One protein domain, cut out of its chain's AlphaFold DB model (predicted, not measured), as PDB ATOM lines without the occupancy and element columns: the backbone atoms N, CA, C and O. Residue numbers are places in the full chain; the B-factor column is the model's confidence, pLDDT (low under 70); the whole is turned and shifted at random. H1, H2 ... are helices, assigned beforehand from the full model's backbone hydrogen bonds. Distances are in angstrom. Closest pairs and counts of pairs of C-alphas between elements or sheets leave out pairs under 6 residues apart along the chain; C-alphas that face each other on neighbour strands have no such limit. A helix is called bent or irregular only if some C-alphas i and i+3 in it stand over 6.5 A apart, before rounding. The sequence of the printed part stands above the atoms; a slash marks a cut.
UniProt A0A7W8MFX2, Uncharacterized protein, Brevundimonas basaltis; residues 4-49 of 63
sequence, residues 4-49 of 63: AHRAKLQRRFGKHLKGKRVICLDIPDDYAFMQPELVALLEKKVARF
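AT A GLANCE: This is residues 4 to 49 of the 63 residues of an uncharacterized protein of Brevundimonas basaltis (UniProt A0A7W8MFX2). Two helices, H1 and H2, take the opposite ends of an open, elongated shape, and a long winding link without named elements, residues 18 to 35, runs through the space between them. H1 and H2 do not pack on each other, and residues 11 to 16 of H1 and residues 32 to 37 stick out. The printed part has 46 residues with two named helices, H1 then H2 along the chain, and no named strand; the class is all helix. The whole is loose, with a radius of gyration of the C-alphas of 13.1 A, and spans 36 by 22 by 14 A.

IN THESE COORDINATES: H1, residues 4 to 17, measures 16.2 A from first to last C-alpha and begins with C-alpha 4 at (18.584, 14.526, 38.600). H1 is irregular: C-alphas 12 and 15 are 8.5 A apart. H2, residues 36 to 49, measures 20.8 A and ends with C-alpha 49 at (18.629, 34.281, 44.954). H2 is neither bent nor irregular, but only just: C-alphas 45 and 48 are 6.2 A apart.

HOW THE PARTS SIT: H1 and H2 are apart, with no C-alpha of the one within 8 A of the other. In H1 and in H2 alike, 8 of 10 O i to N i+4 pairs are within hydrogen-bond range.

THE WHOLE: The two C-alphas farthest apart are those of Lys 15 and Pro 36, at 35.6 A. The link from H1 to H2 is long, with 18 residues whose C-alphas lie 4 to 17 A from the mean of all C-alphas. The printed part has no cut. The mean pLDDT of the printed part is 88.0, and no printed residue is under 70.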
ATOM      1  N   ALA A   4      17.708  15.512  39.232       74.00
ATOM      2  CA  ALA A   4      18.584  14.526  38.600       74.00
ATOM      3  C   ALA A   4      19.896  15.151  38.084       74.00
ATOM      4  O   ALA A   4      20.981  14.583  38.257       74.00
ATOM      5  N   HIS A   5      19.834  16.369  37.537       73.06
ATOM      6  CA  HIS A   5      21.019  17.093  37.068       73.06
ATOM      7  C   HIS A   5      21.933  17.497  38.228       73.06
ATOM      8  O   HIS A   5      23.155  17.406  38.099       73.06
ATOM      9  N   ARG A   6      21.373  17.835  39.398       76.81
ATOM     10  CA  ARG A   6      22.164  18.113  40.610       76.81
ATOM     11  C   ARG A   6      22.948  16.894  41.081       76.81
ATOM     12  O   ARG A   6      24.128  17.029  41.393       76.81
ATOM     13  N   ALA A   7      22.315  15.723  41.125       82.19
ATOM     14  CA  ALA A   7      22.974  14.489  41.555       82.19
ATOM     15  C   ALA A   7      24.135  14.121  40.614       82.19
ATOM     16  O   ALA A   7      25.248  13.839  41.067       82.19
ATOM     17  N   LYS A   8      23.916  14.218  39.295       85.31
ATOM     18  CA  LYS A   8      24.960  14.002  38.279       85.31
ATOM     19  C   LYS A   8      26.108  15.011  38.411       85.31
ATOM     20  O   LYS A   8      27.273  14.621  38.317       85.31
ATOM     21  N   LEU A   9      25.792  16.283  38.670       84.88
ATOM     22  CA  LEU A   9      26.777  17.349  38.867       84.88
ATOM     23  C   LEU A   9      27.623  17.114  40.127       84.88
ATOM     24  O   LEU A   9      28.848  17.178  40.055       84.88
ATOM     25  N   GLN A  10      26.998  16.783  41.260       84.19
ATOM     26  CA  GLN A  10      27.717  16.492  42.504       84.19
ATOM     27  C   GLN A  10      28.624  15.269  42.376       84.19
ATOM     28  O   GLN A  10      29.777  15.321  42.801       84.19
ATOM     29  N   ARG A  11      28.150  14.199  41.730       87.75
ATOM     30  CA  ARG A  11      28.944  12.982  41.523       87.75
ATOM     31  C   ARG A  11      30.188  13.226  40.663       87.75
ATOM     32  O   ARG A  11      31.238  12.668  40.954       87.75
ATOM     33  N   ARG A  12      30.087  14.050  39.612       89.00
ATOM     34  CA  ARG A  12      31.210  14.319  38.692       89.00
ATOM     35  C   ARG A  12      32.140  15.435  39.172       89.00
ATOM     36  O   ARG A  12      33.338  15.367  38.921       89.00
ATOM     37  N   PHE A  13      31.611  16.450  39.856       89.44
ATOM     38  CA  PHE A  13      32.341  17.688  40.155       89.44
ATOM     39  C   PHE A  13      32.365  18.055  41.642       89.44
ATOM     40  O   PHE A  13      32.758  19.167  41.977       89.44
ATOM     41  N   GLY A  14      32.004  17.145  42.551       85.31
ATOM     42  CA  GLY A  14      31.868  17.427  43.987       85.31
ATOM     43  C   GLY A  14      33.048  18.174  44.619       85.31
ATOM     44  O   GLY A  14      32.828  19.127  45.363       85.31
ATOM     45  N   LYS A  15      34.294  17.835  44.252       89.19
ATOM     46  CA  LYS A  15      35.501  18.557  44.710       89.19
ATOM     47  C   LYS A  15      35.502  20.042  44.306       89.19
ATOM     48  O   LYS A  15      35.857  20.885  45.120       89.19
ATOM     49  N   HIS A  16      35.052  20.365  43.094       88.31
ATOM     50  CA  HIS A  16      34.972  21.733  42.559       88.31
ATOM     51  C   HIS A  16      33.759  22.515  43.081       88.31
ATOM     52  O   HIS A  16      33.725  23.744  43.014       88.31
ATOM     53  N   LEU A  17      32.749  21.807  43.589       86.44
ATOM     54  CA  LEU A  17      31.550  22.399  44.178       86.44
ATOM     55  C   LEU A  17      31.710  22.701  45.672       86.44
ATOM     56  O   LEU A  17      30.823  23.319  46.261       86.44
ATOM     57  N   LYS A  18      32.817  22.287  46.302       84.94
ATOM     58  CA  LYS A  18      33.079  22.569  47.716       84.94
ATOM     59  C   LYS A  18      33.074  24.087  47.948       84.94
ATOM     60  O   LYS A  18      33.772  24.827  47.266       84.94
ATOM     61  N   GLY A  19      32.244  24.548  48.887       85.44
ATOM     62  CA  GLY A  19      32.069  25.973  49.197       85.44
ATOM     63  C   GLY A  19      31.190  26.758  48.213       85.44
ATOM     64  O   GLY A  19      30.980  27.950  48.418       85.44
ATOM     65  N   LYS A  20      30.640  26.124  47.167       86.94
ATOM     66  CA  LYS A  20      29.737  26.774  46.204       86.94
ATOM     67  C   LYS A  20      28.292  26.351  46.454       86.94
ATOM     68  O   LYS A  20      27.981  25.165  46.569       86.94
ATOM     69  N   ARG A  21      27.378  27.322  46.483       85.38
ATOM     70  CA  ARG A  21      25.938  27.061  46.589       85.38
ATOM     71  C   ARG A  21      25.359  26.776  45.203       85.38
ATOM     72  O   ARG A  21      25.233  27.679  44.387       85.38
ATOM     73  N   VAL A  22      24.981  25.523  44.950       84.81
ATOM     74  CA  VAL A  22      24.271  25.124  43.722       84.81
ATOM     75  C   VAL A  22      22.765  25.192  43.961       84.81
ATOM     76  O   VAL A  22      22.258  24.559  44.888       84.81
ATOM     77  N   ILE A  23      22.052  25.941  43.117       86.06
ATOM     78  CA  ILE A  23      20.604  26.157  43.220       86.06
ATOM     79  C   ILE A  23      19.931  25.569  41.979       86.06
ATOM     80  O   ILE A  23      20.258  25.938  40.855       86.06
ATOM     81  N   CYS A  24      18.984  24.655  42.182       87.31
ATOM     82  CA  CYS A  24      18.131  24.145  41.113       87.31
ATOM     83  C   CYS A  24      16.853  24.976  41.061       87.31
ATOM     84  O   CYS A  24      16.146  25.070  42.062       87.31
ATOM     85  N   LEU A  25      16.561  25.564  39.900       88.19
ATOM     86  CA  LEU A  25      15.366  26.388  39.702       88.19
ATOM     87  C   LEU A  25      14.105  25.568  39.406       88.19
ATOM     88  O   LEU A  25      13.021  26.146  39.409       88.19
ATOM     89  N   ASP A  26      14.241  24.257  39.167       84.75
ATOM     90  CA  ASP A  26      13.116  23.360  38.872       84.75
ATOM     91  C   ASP A  26      12.270  23.915  37.707       84.75
ATOM     92  O   ASP A  26      11.120  24.321  37.858       84.75
ATOM     93  N   ILE A  27      12.940  24.119  36.571       86.75
ATOM     94  CA  ILE A  27      12.347  24.568  35.307       86.75
ATOM     95  C   ILE A  27      12.434  23.371  34.350       86.75
ATOM     96  O   ILE A  27      13.551  22.828  34.244       86.75
ATOM     97  N   PRO A  28      11.308  22.952  33.737       85.69
ATOM     98  CA  PRO A  28      11.268  21.843  32.787       85.69
ATOM     99  C   PRO A  28      11.946  22.217  31.460       85.69
ATOM    100  O   PRO A  28      12.171  23.396  31.187       85.69
ATOM    101  N   ASP A  29      12.307  21.214  30.661       84.00
ATOM    102  CA  ASP A  29      13.080  21.369  29.414       84.00
ATOM    103  C   ASP A  29      12.181  21.495  28.167       84.00
ATOM    104  O   ASP A  29      12.581  21.159  27.062       84.00
ATOM    105  N   ASP A  30      10.950  21.977  28.337       91.56
ATOM    106  CA  ASP A  30       9.930  22.047  27.277       91.56
ATOM    107  C   ASP A  30       9.900  23.400  26.544       91.56
ATOM    108  O   ASP A  30       8.921  23.746  25.884       91.56
ATOM    109  N   TYR A  31      10.959  24.198  26.680       92.44
ATOM    110  CA  TYR A  31      11.033  25.543  26.117       92.44
ATOM    111  C   TYR A  31      12.015  25.611  24.955       92.44
ATOM    112  O   TYR A  31      13.130  25.086  25.023       92.44
ATOM    113  N   ALA A  32      11.640  26.348  23.910       94.88
ATOM    114  CA  ALA A  32      12.573  26.690  22.848       94.88
ATOM    115  C   ALA A  32      13.658  27.651  23.362       94.88
ATOM    116  O   ALA A  32      13.477  28.391  24.338       94.88
ATOM    117  N   PHE A  33      14.793  27.671  22.665       91.81
ATOM    118  CA  PHE A  33      15.867  28.614  22.952       91.81
ATOM    119  C   PHE A  33      15.330  30.056  22.955       91.81
ATOM    120  O   PHE A  33      14.746  30.505  21.972       91.81
ATOM    121  N   MET A  34      15.533  30.767  24.070       91.50
ATOM    122  CA  MET A  34      15.108  32.162  24.273       91.50
ATOM    123  C   MET A  34      13.595  32.412  24.172       91.50
ATOM    124  O   MET A  34      13.174  33.549  23.955       91.50
ATOM    125  N   GLN A  35      12.758  31.389  24.374       97.06
ATOM    126  CA  GLN A  35      11.311  31.583  24.427       97.06
ATOM    127  C   GLN A  35      10.940  32.633  25.498       97.06
ATOM    128  O   GLN A  35      11.416  32.531  26.632       97.06
ATOM    129  N   PRO A  36      10.074  33.619  25.196       95.75
ATOM    130  CA  PRO A  36       9.754  34.704  26.129       95.75
ATOM    131  C   PRO A  36       9.264  34.225  27.504       95.75
ATOM    132  O   PRO A  36       9.643  34.775  28.536       95.75
ATOM    133  N   GLU A  37       8.475  33.151  27.534       95.31
ATOM    134  CA  GLU A  37       7.971  32.543  28.770       95.31
ATOM    135  C   GLU A  37       9.091  31.945  29.633       95.31
ATOM    136  O   GLU A  37       9.062  32.071  30.858       95.31
ATOM    137  N   LEU A  38      10.110  31.350  29.002       94.56
ATOM    138  CA  LEU A  38      11.298  30.845  29.690       94.56
ATOM    139  C   LEU A  38      12.067  31.994  30.342       94.56
ATOM    140  O   LEU A  38      12.466  31.884  31.503       94.56
ATOM    141  N   VAL A  39      12.253  33.098  29.613       94.12
ATOM    142  CA  VAL A  39      12.952  34.290  30.115       94.12
ATOM    143  C   VAL A  39      12.214  34.865  31.325       94.12
ATOM    144  O   VAL A  39      12.808  34.989  32.396       94.12
ATOM    145  N   ALA A  40      10.903  35.094  31.211       94.06
ATOM    146  CA  ALA A  40      10.096  35.633  32.307       94.06
ATOM    147  C   ALA A  40      10.106  34.715  33.548       94.06
ATOM    148  O   ALA A  40      10.190  35.174  34.696       94.06
ATOM    149  N   LEU A  41      10.060  33.395  33.335       93.19
ATOM    150  CA  LEU A  41      10.146  32.408  34.409       93.19
ATOM    151  C   LEU A  41      11.518  32.431  35.099       93.19
ATOM    152  O   LEU A  41      11.585  32.359  36.333       93.19
ATOM    153  N   LEU A  42      12.603  32.540  34.327       91.94
ATOM    154  CA  LEU A  42      13.966  32.656  34.846       91.94
ATOM    155  C   LEU A  42      14.116  33.909  35.708       91.94
ATOM    156  O   LEU A  42      14.532  33.779  36.859       91.94
ATOM    157  N   GLU A  43      13.716  35.081  35.213       91.56
ATOM    158  CA  GLU A  43      13.807  36.344  35.959       91.56
ATOM    159  C   GLU A  43      13.089  36.253  37.311       91.56
ATOM    160  O   GLU A  43      13.679  36.515  38.367       91.56
ATOM    161  N   LYS A  44      11.847  35.754  37.310       90.75
ATOM    162  CA  LYS A  44      11.049  35.578  38.531       90.75
ATOM    163  C   LYS A  44      11.696  34.610  39.524       90.75
ATOM    164  O   LYS A  44      11.686  34.854  40.736       90.75
ATOM    165  N   LYS A  45      12.226  33.474  39.054       90.19
ATOM    166  CA  LYS A  45      12.809  32.465  39.954       90.19
ATOM    167  C   LYS A  45      14.179  32.889  40.480       90.19
ATOM    168  O   LYS A  45      14.436  32.663  41.664       90.19
ATOM    169  N   VAL A  46      15.014  33.488  39.633       90.25
ATOM    170  CA  VAL A  46      16.392  33.894  39.940       90.25
ATOM    171  C   VAL A  46      16.433  35.089  40.890       90.25
ATOM    172  O   VAL A  46      17.267  35.089  41.797       90.25
ATOM    173  N   ALA A  47      15.504  36.047  40.775       87.81
ATOM    174  CA  ALA A  47      15.459  37.244  41.623       87.81
ATOM    175  C   ALA A  47      15.557  36.935  43.132       87.81
ATOM    176  O   ALA A  47      16.272  37.610  43.872       87.81
ATOM    177  N   ARG A  48      14.927  35.844  43.586       85.62
ATOM    178  CA  ARG A  48      14.940  35.388  44.992       85.62
ATOM    179  C   ARG A  48      16.326  34.994  45.514       85.62
ATOM    180  O   ARG A  48      16.525  34.918  46.723       85.62
ATOM    181  N   PHE A  49      17.274  34.721  44.621       85.50
ATOM    182  CA  PHE A  49      18.629  34.281  44.954       85.50
ATOM    183  C   PHE A  49      19.693  35.357  44.701       85.50
ATOM    184  O   PHE A  49      20.800  35.226  45.216       85.50
TER     185      PHE A  49